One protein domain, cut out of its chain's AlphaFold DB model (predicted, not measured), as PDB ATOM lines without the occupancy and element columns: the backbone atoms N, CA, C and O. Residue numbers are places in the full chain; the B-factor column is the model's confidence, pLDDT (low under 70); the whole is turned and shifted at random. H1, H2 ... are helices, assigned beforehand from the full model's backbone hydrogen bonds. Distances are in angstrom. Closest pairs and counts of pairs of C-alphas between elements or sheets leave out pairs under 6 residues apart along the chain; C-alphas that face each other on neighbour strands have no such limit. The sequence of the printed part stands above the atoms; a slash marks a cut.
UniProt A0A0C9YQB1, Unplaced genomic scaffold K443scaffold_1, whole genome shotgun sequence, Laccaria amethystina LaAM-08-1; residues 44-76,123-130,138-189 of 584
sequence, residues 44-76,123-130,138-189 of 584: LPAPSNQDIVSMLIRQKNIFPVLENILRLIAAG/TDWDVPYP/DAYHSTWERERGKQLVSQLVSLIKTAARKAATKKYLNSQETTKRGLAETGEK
ATOM      1  N   LEU A  44      60.840  18.445 113.889       93.69
ATOM      2  CA  LEU A  44      61.491  17.699 114.955       93.69
ATOM      3  C   LEU A  44      60.840  18.026 116.311       93.69
ATOM      4  O   LEU A  44      60.661  19.200 116.635       93.69
ATOM      5  N   PRO A  45      60.516  17.014 117.139       93.25
ATOM      6  CA  PRO A  45      60.017  17.259 118.484       93.25
ATOM      7  C   PRO A  45      61.087  17.981 119.307       93.25
ATOM      8  O   PRO A  45      62.275  17.657 119.198       93.25
ATOM      9  N   ALA A  46      60.665  18.916 120.161       94.12
ATOM     10  CA  ALA A  46      61.577  19.610 121.062       94.12
ATOM     11  C   ALA A  46      62.368  18.578 121.907       94.12
ATOM     12  O   ALA A  46      61.766  17.702 122.554       94.12
ATOM     13  N   PRO A  47      63.714  18.598 121.847       94.88
ATOM     14  CA  PRO A  47      64.539  17.698 122.642       94.88
ATOM     15  C   PRO A  47      64.413  18.044 124.131       94.88
ATOM     16  O   PRO A  47      64.208  19.203 124.476       94.88
ATOM     17  N   SER A  48      64.539  17.042 125.007       95.19
ATOM     18  CA  SER A  48      64.632  17.297 126.453       95.19
ATOM     19  C   SER A  48      65.986  17.928 126.788       95.19
ATOM     20  O   SER A  48      66.988  17.602 126.147       95.19
ATOM     21  N   ASN A  49      66.050  18.776 127.816       92.12
ATOM     22  CA  ASN A  49      67.299  19.389 128.277       92.12
ATOM     23  C   ASN A  49      68.357  18.335 128.622       92.12
ATOM     24  O   ASN A  49      69.515  18.460 128.222       92.12
ATOM     25  N   GLN A  50      67.948  17.235 129.260       96.06
ATOM     26  CA  GLN A  50      68.838  16.112 129.563       96.06
ATOM     27  C   GLN A  50      69.399  15.465 128.286       96.06
ATOM     28  O   GLN A  50      70.580  15.111 128.228       96.06
ATOM     29  N   ASP A  51      68.596  15.374 127.219       95.56
ATOM     30  CA  ASP A  51      69.068  14.875 125.927       95.56
ATOM     31  C   ASP A  51      70.100  15.828 125.312       95.56
ATOM     32  O   ASP A  51      71.127  15.362 124.811       95.56
ATOM     33  N   ILE A  52      69.867  17.144 125.382       96.06
ATOM     34  CA  ILE A  52      70.807  18.165 124.890       96.06
ATOM     35  C   ILE A  52      72.133  18.061 125.646       96.06
ATOM     36  O   ILE A  52      73.183  17.954 125.014       96.06
ATOM     37  N   VAL A  53      72.093  18.019 126.982       95.50
ATOM     38  CA  VAL A  53      73.285  17.890 127.836       95.50
ATOM     39  C   VAL A  53      74.020  16.582 127.545       95.50
ATOM     40  O   VAL A  53      75.233  16.586 127.332       95.50
ATOM     41  N   SER A  54      73.303  15.462 127.420       96.50
ATOM     42  CA  SER A  54      73.919  14.178 127.070       96.50
ATOM     43  C   SER A  54      74.585  14.201 125.686       96.50
ATOM     44  O   SER A  54      75.605  13.539 125.475       96.50
ATOM     45  N   MET A  55      74.033  14.962 124.732       97.06
ATOM     46  CA  MET A  55      74.633  15.162 123.414       97.06
ATOM     47  C   MET A  55      75.826  16.116 123.465       97.06
ATOM     48  O   MET A  55      76.801  15.858 122.761       97.06
ATOM     49  N   LEU A  56      75.787  17.157 124.300       96.31
ATOM     50  CA  LEU A  56      76.906  18.072 124.536       96.31
ATOM     51  C   LEU A  56      78.103  17.346 125.145       96.31
ATOM     52  O   LEU A  56      79.193  17.446 124.600       96.31
ATOM     53  N   ILE A  57      77.902  16.536 126.189       96.50
ATOM     54  CA  ILE A  57      78.975  15.756 126.840       96.50
ATOM     55  C   ILE A  57      79.666  14.811 125.842       96.50
ATOM     56  O   ILE A  57      80.861  14.538 125.939       96.50
ATOM     57  N   ARG A  58      78.927  14.314 124.843       95.50
ATOM     58  CA  ARG A  58      79.488  13.475 123.772       95.50
ATOM     59  C   ARG A  58      80.281  14.270 122.730       95.50
ATOM     60  O   ARG A  58      81.048  13.664 121.979       95.50
ATOM     61  N   GLN A  59      80.097  15.586 122.636       95.94
ATOM     62  CA  GLN A  59      80.896  16.445 121.766       95.94
ATOM     63  C   GLN A  59      82.230  16.748 122.449       95.94
ATOM     64  O   GLN A  59      82.284  17.406 123.478       95.94
ATOM     65  N   LYS A  60      83.339  16.321 121.842       95.00
ATOM     66  CA  LYS A  60      84.689  16.506 122.406       95.00
ATOM     67  C   LYS A  60      85.089  17.973 122.608       95.00
ATOM     68  O   LYS A  60      85.982  18.256 123.396       95.00
ATOM     69  N   ASN A  61      84.420  18.890 121.913       95.38
ATOM     70  CA  ASN A  61      84.772  20.306 121.887       95.38
ATOM     71  C   ASN A  61      84.121  21.118 123.014       95.38
ATOM     72  O   ASN A  61      84.472  22.279 123.173       95.38
ATOM     73  N   ILE A  62      83.195  20.547 123.799       96.81
ATOM     74  CA  ILE A  62      82.543  21.307 124.875       96.81
ATOM     75  C   ILE A  62      83.516  21.644 126.009       96.81
ATOM     76  O   ILE A  62      83.519  22.768 126.502       96.81
ATOM     77  N   PHE A  63      84.383  20.698 126.381       96.50
ATOM     78  CA  PHE A  63      85.293  20.868 127.513       96.50
ATOM     79  C   PHE A  63      86.353  21.950 127.271       96.50
ATOM     80  O   PHE A  63      86.451  22.830 128.120       96.50
ATOM     81  N   PRO A  64      87.064  21.989 126.122       96.31
ATOM     82  CA  PRO A  64      88.015  23.070 125.853       96.31
ATOM     83  C   PRO A  64      87.365  24.460 125.845       96.31
ATOM     84  O   PRO A  64      87.959  25.428 126.308       96.31
ATOM     85  N   VAL A  65      86.132  24.574 125.337       96.12
ATOM     86  CA  VAL A  65      85.410  25.857 125.301       96.12
ATOM     87  C   VAL A  65      85.055  26.318 126.711       96.12
ATOM     88  O   VAL A  65      85.305  27.471 127.052       96.12
ATOM     89  N   LEU A  66      84.524  25.421 127.545       96.06
ATOM     90  CA  LEU A  66      84.202  25.734 128.937       96.06
ATOM     91  C   LEU A  66      85.456  26.049 129.760       96.06
ATOM     92  O   LEU A  66      85.442  27.009 130.522       96.06
ATOM     93  N   GLU A  67      86.546  25.302 129.573       94.75
ATOM     94  CA  GLU A  67      87.830  25.571 130.229       94.75
ATOM     95  C   GLU A  67      88.353  26.967 129.874       94.75
ATOM     96  O   GLU A  67      88.751  27.722 130.758       94.75
ATOM     97  N   ASN A  68      88.290  27.349 128.597       95.12
ATOM     98  CA  ASN A  68      88.719  28.674 128.154       95.12
ATOM     99  C   ASN A  68      87.845  29.797 128.730       95.12
ATOM    100  O   ASN A  68      88.379  30.837 129.111       95.12
ATOM    101  N   ILE A  69      86.527  29.594 128.834       94.81
ATOM    102  CA  ILE A  69      85.618  30.559 129.471       94.81
ATOM    103  C   ILE A  69      85.950  30.689 130.960       94.81
ATOM    104  O   ILE A  69      86.124  31.801 131.451       94.81
ATOM    105  N   LEU A  70      86.097  29.568 131.670       94.19
ATOM    106  CA  LEU A  70      86.446  29.558 133.091       94.19
ATOM    107  C   LEU A  70      87.800  30.223 133.344       94.19
ATOM    108  O   LEU A  70      87.922  31.022 134.266       94.19
ATOM    109  N   ARG A  71      88.800  29.952 132.498       92.88
ATOM    110  CA  ARG A  71      90.113  30.596 132.575       92.88
ATOM    111  C   ARG A  71      90.011  32.105 132.360       92.88
ATOM    112  O   ARG A  71      90.680  32.844 133.072       92.88
ATOM    113  N   LEU A  72      89.182  32.563 131.422       91.62
ATOM    114  CA  LEU A  72      88.986  33.989 131.151       91.62
ATOM    115  C   LEU A  72      88.310  34.700 132.334       91.62
ATOM    116  O   LEU A  72      88.733  35.785 132.719       91.62
ATOM    117  N   ILE A  73      87.330  34.053 132.969       91.12
ATOM    118  CA  ILE A  73      86.667  34.570 134.176       91.12
ATOM    119  C   ILE A  73      87.637  34.590 135.366       91.12
ATOM    120  O   ILE A  73      87.741  35.600 136.058       91.12
ATOM    121  N   ALA A  74      88.388  33.507 135.582       88.88
ATOM    122  CA  ALA A  74      89.377  33.423 136.654       88.88
ATOM    123  C   ALA A  74      90.485  34.480 136.491       88.88
ATOM    124  O   ALA A  74      90.852  35.145 137.462       88.88
ATOM    125  N   ALA A  75      90.966  34.687 135.260       85.31
ATOM    126  CA  ALA A  75      91.960  35.707 134.942       85.31
ATOM    127  C   ALA A  75      91.429  37.126 135.199       85.31
ATOM    128  O   ALA A  75      92.092  37.892 135.892       85.31
ATOM    129  N   GLY A  76      90.216  37.446 134.736       80.69
ATOM    130  CA  GLY A  76      89.600  38.759 134.962       80.69
ATOM    131  C   GLY A  76      89.263  39.040 136.432       80.69
ATOM    132  O   GLY A  76      89.246  40.193 136.856       80.69
ATOM    133  N   THR A 123      95.143  39.423 116.702       68.38
ATOM    134  CA  THR A 123      93.730  39.377 117.109       68.38
ATOM    135  C   THR A 123      93.137  37.974 116.954       68.38
ATOM    136  O   THR A 123      92.265  37.595 117.729       68.38
ATOM    137  N   ASP A 124      93.650  37.180 116.010       77.25
ATOM    138  CA  ASP A 124      93.181  35.811 115.754       77.25
ATOM    139  C   ASP A 124      93.848  34.773 116.670       77.25
ATOM    140  O   ASP A 124      93.613  33.572 116.543       77.25
ATOM    141  N   TRP A 125      94.727  35.207 117.578       83.50
ATOM    142  CA  TRP A 125      95.439  34.292 118.460       83.50
ATOM    143  C   TRP A 125      94.567  33.928 119.660       83.50
ATOM    144  O   TRP A 125      94.037  34.787 120.363       83.50
ATOM    145  N   ASP A 126      94.482  32.626 119.934       80.94
ATOM    146  CA  ASP A 126      93.763  32.075 121.089       80.94
ATOM    147  C   ASP A 126      94.369  32.498 122.440       80.94
ATOM    148  O   ASP A 126      93.712  32.393 123.477       80.94
ATOM    149  N   VAL A 127      95.618  32.964 122.429       83.12
ATOM    150  CA  VAL A 127      96.397  33.375 123.599       83.12
ATOM    151  C   VAL A 127      96.736  34.857 123.438       83.12
ATOM    152  O   VAL A 127      97.149  35.256 122.343       83.12
ATOM    153  N   PRO A 128      96.590  35.683 124.492       82.81
ATOM    154  CA  PRO A 128      96.921  37.093 124.392       82.81
ATOM    155  C   PRO A 128      98.404  37.250 124.060       82.81
ATOM    156  O   PRO A 128      99.247  36.473 124.519       82.81
ATOM    157  N   TYR A 129      98.725  38.267 123.263       84.25
ATOM    158  CA  TYR A 129     100.110  38.577 122.940       84.25
ATOM    159  C   TYR A 129     100.904  38.809 124.241       84.25
ATOM    160  O   TYR A 129     100.462  39.605 125.076       84.25
ATOM    161  N   PRO A 130     102.043  38.119 124.445       84.56
ATOM    162  CA  PRO A 130     102.806  38.211 125.680       84.56
ATOM    163  C   PRO A 130     103.574  39.531 125.709       84.56
ATOM    164  O   PRO A 130     104.698  39.641 125.221       84.56
ATOM    165  N   ASP A 138      96.993  48.606 128.854       81.06
ATOM    166  CA  ASP A 138      96.004  47.873 129.678       81.06
ATOM    167  C   ASP A 138      94.651  47.761 128.947       81.06
ATOM    168  O   ASP A 138      93.944  46.754 129.006       81.06
ATOM    169  N   ALA A 139      94.349  48.781 128.134       82.38
ATOM    170  CA  ALA A 139      93.228  48.790 127.210       82.38
ATOM    171  C   ALA A 139      93.236  47.585 126.250       82.38
ATOM    172  O   ALA A 139      92.175  47.019 126.006       82.38
ATOM    173  N   TYR A 140      94.401  47.150 125.753       85.75
ATOM    174  CA  TYR A 140      94.501  46.007 124.845       85.75
ATOM    175  C   TYR A 140      94.021  44.717 125.506       85.75
ATOM    176  O   TYR A 140      93.181  44.031 124.926       85.75
ATOM    177  N   HIS A 141      94.502  44.417 126.717       84.69
ATOM    178  CA  HIS A 141      94.089  43.218 127.449       84.69
ATOM    179  C   HIS A 141      92.573  43.200 127.646       84.69
ATOM    180  O   HIS A 141      91.920  42.245 127.233       84.69
ATOM    181  N   SER A 142      91.999  44.310 128.118       85.56
ATOM    182  CA  SER A 142      90.548  44.414 128.308       85.56
ATOM    183  C   SER A 142      89.745  44.247 127.005       85.56
ATOM    184  O   SER A 142      88.671  43.640 127.002       85.56
ATOM    185  N   THR A 143      90.249  44.757 125.872       87.69
ATOM    186  CA  THR A 143      89.590  44.587 124.567       87.69
ATOM    187  C   THR A 143      89.720  43.165 124.038       87.69
ATOM    188  O   THR A 143      88.727  42.609 123.572       87.69
ATOM    189  N   TRP A 144      90.904  42.561 124.165       89.00
ATOM    190  CA  TRP A 144      91.174  41.197 123.723       89.00
ATOM    191  C   TRP A 144      90.343  40.195 124.525       89.00
ATOM    192  O   TRP A 144      89.676  39.350 123.938       89.00
ATOM    193  N   GLU A 145      90.288  40.336 125.852       91.25
ATOM    194  CA  GLU A 145      89.469  39.486 126.723       91.25
ATOM    195  C   GLU A 145      87.984  39.582 126.365       91.25
ATOM    196  O   GLU A 145      87.294  38.567 126.273       91.25
ATOM    197  N   ARG A 146      87.489  40.794 126.084       90.88
ATOM    198  CA  ARG A 146      86.099  41.009 125.670       90.88
ATOM    199  C   ARG A 146      85.791  40.358 124.323       90.88
ATOM    200  O   ARG A 146      84.741  39.732 124.174       90.88
ATOM    201  N   GLU A 147      86.656  40.526 123.327       91.06
ATOM    202  CA  GLU A 147      86.474  39.918 122.003       91.06
ATOM    203  C   GLU A 147      86.582  38.397 122.068       91.06
ATOM    204  O   GLU A 147      85.722  37.687 121.539       91.06
ATOM    205  N   ARG A 148      87.570  37.889 122.804       93.06
ATOM    206  CA  ARG A 148      87.757  36.459 123.008       93.06
ATOM    207  C   ARG A 148      86.586  35.833 123.759       93.06
ATOM    208  O   ARG A 148      86.096  34.778 123.358       93.06
ATOM    209  N   GLY A 149      86.078  36.504 124.791       93.44
ATOM    210  CA  GLY A 149      84.874  36.098 125.511       93.44
ATOM    211  C   GLY A 149      83.667  35.959 124.580       93.44
ATOM    212  O   GLY A 149      82.984  34.935 124.604       93.44
ATOM    213  N   LYS A 150      83.447  36.927 123.677       94.19
ATOM    214  CA  LYS A 150      82.377  36.851 122.661       94.19
ATOM    215  C   LYS A 150      82.544  35.653 121.726       94.19
ATOM    216  O   LYS A 150      81.562  34.964 121.448       94.19
ATOM    217  N   GLN A 151      83.762  35.394 121.249       94.25
ATOM    218  CA  GLN A 151      84.044  34.249 120.377       94.25
ATOM    219  C   GLN A 151      83.739  32.919 121.077       94.25
ATOM    220  O   GLN A 151      83.038  32.080 120.513       94.25
ATOM    221  N   LEU A 152      84.193  32.747 122.322       95.00
ATOM    222  CA  LEU A 152      83.957  31.528 123.104       95.00
ATOM    223  C   LEU A 152      82.467  31.303 123.390       95.00
ATOM    224  O   LEU A 152      81.976  30.182 123.251       95.00
ATOM    225  N   VAL A 153      81.721  32.361 123.723       94.62
ATOM    226  CA  VAL A 153      80.263  32.279 123.917       94.62
ATOM    227  C   VAL A 153      79.557  31.914 122.608       94.62
ATOM    228  O   VAL A 153      78.693  31.037 122.601       94.62
ATOM    229  N   SER A 154      79.950  32.513 121.481       95.25
ATOM    230  CA  SER A 154      79.409  32.157 120.160       95.25
ATOM    231  C   SER A 154      79.673  30.686 119.812       95.25
ATOM    232  O   SER A 154      78.767  29.960 119.385       95.25
ATOM    233  N   GLN A 155      80.891  30.205 120.076       95.94
ATOM    234  CA  GLN A 155      81.271  28.809 119.878       95.94
ATOM    235  C   GLN A 155      80.443  27.867 120.761       95.94
ATOM    236  O   GLN A 155      79.933  26.856 120.272       95.94
ATOM    237  N   LEU A 156      80.241  28.220 122.033       96.06
ATOM    238  CA  LEU A 156      79.394  27.474 122.960       96.06
ATOM    239  C   LEU A 156      77.948  27.381 122.443       96.06
ATOM    240  O   LEU A 156      77.400  26.283 122.341       96.06
ATOM    241  N   VAL A 157      77.357  28.504 122.022       95.38
ATOM    242  CA  VAL A 157      76.005  28.553 121.436       95.38
ATOM    243  C   VAL A 157      75.900  27.673 120.186       95.38
ATOM    244  O   VAL A 157      74.903  26.967 120.007       95.38
ATOM    245  N   SER A 158      76.926  27.650 119.332       96.25
ATOM    246  CA  SER A 158      76.974  26.774 118.153       96.25
ATOM    247  C   SER A 158      76.986  25.282 118.524       96.25
ATOM    248  O   SER A 158      76.244  24.479 117.939       96.25
ATOM    249  N   LEU A 159      77.755  24.898 119.551       96.44
ATOM    250  CA  LEU A 159      77.786  23.527 120.072       96.44
ATOM    251  C   LEU A 159      76.424  23.106 120.637       96.44
ATOM    252  O   LEU A 159      75.936  22.019 120.311       96.44
ATOM    253  N   ILE A 160      75.766  23.987 121.397       96.12
ATOM    254  CA  ILE A 160      74.426  23.756 121.964       96.12
ATOM    255  C   ILE A 160      73.393  23.579 120.858       96.12
ATOM    256  O   ILE A 160      72.664  22.589 120.865       96.12
ATOM    257  N   LYS A 161      73.367  24.463 119.854       95.00
ATOM    258  CA  LYS A 161      72.467  24.338 118.692       95.00
ATOM    259  C   LYS A 161      72.674  23.010 117.961       95.00
ATOM    260  O   LYS A 161      71.710  22.326 117.608       95.00
ATOM    261  N   THR A 162      73.930  22.607 117.776       95.00
ATOM    262  CA  THR A 162      74.281  21.333 117.134       95.00
ATOM    263  C   THR A 162      73.856  20.134 117.986       95.00
ATOM    264  O   THR A 162      73.340  19.148 117.455       95.00
ATOM    265  N   ALA A 163      74.049  20.200 119.304       95.75
ATOM    266  CA  ALA A 163      73.643  19.157 120.239       95.75
ATOM    267  C   ALA A 163      72.120  19.022 120.314       95.75
ATOM    268  O   ALA A 163      71.615  17.904 120.224       95.75
ATOM    269  N   ALA A 164      71.396  20.139 120.379       95.94
ATOM    270  CA  ALA A 164      69.940  20.174 120.382       95.94
ATOM    271  C   ALA A 164      69.363  19.570 119.101       95.94
ATOM    272  O   ALA A 164      68.514  18.684 119.166       95.94
ATOM    273  N   ARG A 165      69.896  19.944 117.930       94.62
ATOM    274  CA  ARG A 165      69.488  19.335 116.657       94.62
ATOM    275  C   ARG A 165      69.719  17.822 116.661       94.62
ATOM    276  O   ARG A 165      68.815  17.066 116.321       94.62
ATOM    277  N   LYS A 166      70.895  17.363 117.107       95.69
ATOM    278  CA  LYS A 166      71.214  15.925 117.203       95.69
ATOM    279  C   LYS A 166      70.304  15.185 118.183       95.69
ATOM    280  O   LYS A 166      69.871  14.075 117.878       95.69
ATOM    281  N   ALA A 167      70.004  15.785 119.331       96.44
ATOM    282  CA  ALA A 167      69.083  15.239 120.320       96.44
ATOM    283  C   ALA A 167      67.669  15.096 119.736       96.44
ATOM    284  O   ALA A 167      67.077  14.021 119.820       96.44
ATOM    285  N   ALA A 168      67.175  16.133 119.056       96.00
ATOM    286  CA  ALA A 168      65.852  16.148 118.441       96.00
ATOM    287  C   ALA A 168      65.727  15.086 117.336       96.00
ATOM    288  O   ALA A 168      64.788  14.291 117.331       96.00
ATOM    289  N   THR A 169      66.726  14.986 116.451       94.62
ATOM    290  CA  THR A 169      66.773  13.945 115.414       94.62
ATOM    291  C   THR A 169      66.834  12.543 116.019       94.62
ATOM    292  O   THR A 169      66.144  11.637 115.556       94.62
ATOM    293  N   LYS A 170      67.626  12.345 117.080       94.94
ATOM    294  CA  LYS A 170      67.714  11.057 117.778       94.94
ATOM    295  C   LYS A 170      66.370  10.669 118.402       94.94
ATOM    296  O   LYS A 170      65.948   9.522 118.259       94.94
ATOM    297  N   LYS A 171      65.686  11.614 119.053       94.81
ATOM    298  CA  LYS A 171      64.359  11.408 119.652       94.81
ATOM    299  C   LYS A 171      63.314  11.079 118.586       94.81
ATOM    300  O   LYS A 171      62.560  10.126 118.756       94.81
ATOM    301  N   TYR A 172      63.333  11.785 117.456       94.81
ATOM    302  CA  TYR A 172      62.471  11.504 116.306       94.81
ATOM    303  C   TYR A 172      62.682  10.089 115.743       94.81
ATOM    304  O   TYR A 172      61.719   9.352 115.542       94.81
ATOM    305  N   LEU A 173      63.939   9.671 115.550       93.62
ATOM    306  CA  LEU A 173      64.253   8.320 115.075       93.62
ATOM    307  C   LEU A 173      63.798   7.238 116.065       93.62
ATOM    308  O   LEU A 173      63.234   6.229 115.645       93.62
ATOM    309  N   ASN A 174      63.976   7.465 117.367       93.56
ATOM    310  CA  ASN A 174      63.509   6.539 118.398       93.56
ATOM    311  C   ASN A 174      61.969   6.465 118.451       93.56
ATOM    312  O   ASN A 174      61.384   5.388 118.565       93.56
ATOM    313  N   SER A 175      61.289   7.605 118.292       93.75
ATOM    314  CA  SER A 175      59.824   7.670 118.197       93.75
ATOM    315  C   SER A 175      59.294   6.937 116.957       93.75
ATOM    316  O   SER A 175      58.256   6.279 117.012       93.75
ATOM    317  N   GLN A 176      60.012   7.007 115.835       92.44
ATOM    318  CA  GLN A 176      59.686   6.230 114.642       92.44
ATOM    319  C   GLN A 176      59.861   4.722 114.863       92.44
ATOM    320  O   GLN A 176      59.025   3.940 114.409       92.44
ATOM    321  N   GLU A 177      60.925   4.294 115.547       92.44
ATOM    322  CA  GLU A 177      61.161   2.870 115.814       92.44
ATOM    323  C   GLU A 177      60.104   2.283 116.760       92.44
ATOM    324  O   GLU A 177      59.556   1.216 116.485       92.44
ATOM    325  N   THR A 178      59.761   3.002 117.828       92.12
ATOM    326  CA  THR A 178      58.707   2.593 118.775       92.12
ATOM    327  C   THR A 178      57.338   2.493 118.102       92.12
ATOM    328  O   THR A 178      56.640   1.498 118.291       92.12
ATOM    329  N   THR A 179      56.991   3.445 117.227       91.44
ATOM    330  CA  THR A 179      55.745   3.393 116.439       91.44
ATOM    331  C   THR A 179      55.711   2.172 115.513       91.44
ATOM    332  O   THR A 179      54.696   1.480 115.427       91.44
ATOM    333  N   LYS A 180      56.831   1.853 114.847       91.44
ATOM    334  CA  LYS A 180      56.928   0.671 113.974       91.44
ATOM    335  C   LYS A 180      56.806  -0.641 114.752       91.44
ATOM    336  O   LYS A 180      56.159  -1.562 114.262       91.44
ATOM    337  N   ARG A 181      57.381  -0.724 115.958       90.06
ATOM    338  CA  ARG A 181      57.249  -1.909 116.824       90.06
ATOM    339  C   ARG A 181      55.823  -2.095 117.341       90.06
ATOM    340  O   ARG A 181      55.295  -3.198 117.239       90.06
ATOM    341  N   GLY A 182      55.171  -1.027 117.801       89.75
ATOM    342  CA  GLY A 182      53.796  -1.106 118.305       89.75
ATOM    343  C   GLY A 182      52.783  -1.561 117.246       89.75
ATOM    344  O   GLY A 182      51.856  -2.318 117.548       89.75
ATOM    345  N   LEU A 183      52.978  -1.162 115.983       88.31
ATOM    346  CA  LEU A 183      52.108  -1.596 114.888       88.31
ATOM    347  C   LEU A 183      52.257  -3.098 114.579       88.31
ATOM    348  O   LEU A 183      51.261  -3.765 114.300       88.31
ATOM    349  N   ALA A 184      53.482  -3.629 114.658       84.44
ATOM    350  CA  ALA A 184      53.752  -5.046 114.424       84.44
ATOM    351  C   ALA A 184      53.100  -5.935 115.499       84.44
ATOM    352  O   ALA A 184      52.427  -6.908 115.165       84.44
ATOM    353  N   GLU A 185      53.208  -5.556 116.774       80.81
ATOM    354  CA  GLU A 185      52.639  -6.333 117.887       80.81
ATOM    355  C   GLU A 185      51.100  -6.323 117.900       80.81
ATOM    356  O   GLU A 185      50.460  -7.316 118.254       80.81
ATOM    357  N   THR A 186      50.477  -5.219 117.478       76.44
ATOM    358  CA  THR A 186      49.008  -5.106 117.457       76.44
ATOM    359  C   THR A 186      48.388  -5.889 116.291       76.44
ATOM    360  O   THR A 186      47.292  -6.441 116.427       76.44
ATOM    361  N   GLY A 187      49.086  -5.978 115.153       71.94
ATOM    362  CA  GLY A 187      48.654  -6.784 114.009       71.94
ATOM    363  C   GLY A 187      48.639  -8.287 114.306       71.94
ATOM    364  O   GLY A 187      47.725  -8.990 113.878       71.94
ATOM    365  N   GLU A 188      49.598  -8.769 115.096       67.00
ATOM    366  CA  GLU A 188      49.707 -10.192 115.431       67.00
ATOM    367  C   GLU A 188      48.626 -10.638 116.433       67.00
ATOM    368  O   GLU A 188      48.001 -11.685 116.252       67.00
ATOM    369  N   LYS A 189      48.294  -9.802 117.430       66.75
ATOM    370  CA  LYS A 189      47.230 -10.125 118.400       66.75
ATOM    371  C   LYS A 189      45.828 -10.153 117.785       66.75
ATOM    372  O   LYS A 189      45.034 -11.012 118.155       66.75
TER     373      LYS A 189
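AT A GLANCE: This is residues 44 to 76, 123 to 130 and 138 to 189 of the 584 residues of an uncharacterized protein of Laccaria amethystina LaAM-08-1 (UniProt A0A0C9YQB1). One long straight helix, H3, makes the whole length of a rod, and two shorter helices, H1 and H2, pack on one side of it one after the other. H1 crosses H3 steeply and H2 runs back beside the earlier part of H3 at a shallow tilt, while residues 176 to 189 of H3 stick out free. The short unnamed piece of residues 123 to 130 lies toward the end of the rod that holds Asp 138. The printed part has 93 residues with three named helices, in the order H1, H2, H3, and no named strand, and its class is all helix. The whole is extended, with a radius of gyration of the C-alphas of 20.7 A and spans of 76 by 18 by 17 A.

HOW THE PARTS SIT: H1, residues 49 to 58, touches H3, residues 138 to 189, with residues 159 to 167 of H3 alone. Their closest C-alphas, those of Ile 52 and Ala 164, are 5.0 A apart. The two run opposite ways at a steep tilt of 69 degrees, only just short of about perpendicular. A tight link of 3 residues joins H1 to H2, residues 62 to 76. H1 and H2 are close but not clearly touching, the closest C-alphas being those of Leu 56 and Ile 62, 6.5 A apart, and their lines are about perpendicular at 86 degrees. H2 touches H3 with residues 145 to 159 of H3 alone. Their closest C-alphas, those of Val 65 and Leu 152, are 6.3 A apart, and they run opposite ways at a shallow tilt of 29 degrees. In H1, H2 and H3 every backbone O i to N i+4 pair is within hydrogen-bond range.

IN THESE COORDINATES: H1 runs from Asn 49, with its C-alpha at (67.299, 19.389, 128.277), to Arg 58. H2 runs from Ile 62 to Gly 76 and is 21.4 A from first to last C-alpha. H3 runs from Asp 138, with its C-alpha at (96.004, 47.873, 129.678), to Lys 189, with its C-alpha at (47.230, -10.125, 118.400), and is 76.6 A long.

THE WHOLE: The C-alphas of Asp 138 and Lys 189 are the two farthest apart, at 76.6 A. Without residues 176 to 189, which stand free, the body spans 55 by 17 by 17 A. Residues 77 to 122 are not printed, and C-alphas 76 and 123 are 18.3 A apart across that cut. Residues 131 to 137 are not printed either, and C-alphas 130 and 138 are 12.5 A apart. The link from H2 to H3 is across the cut, with 53 of its 61 residues not printed. The mean pLDDT of the printed part is 90.9, and residue 123 and residues 188 to 189 are under 70.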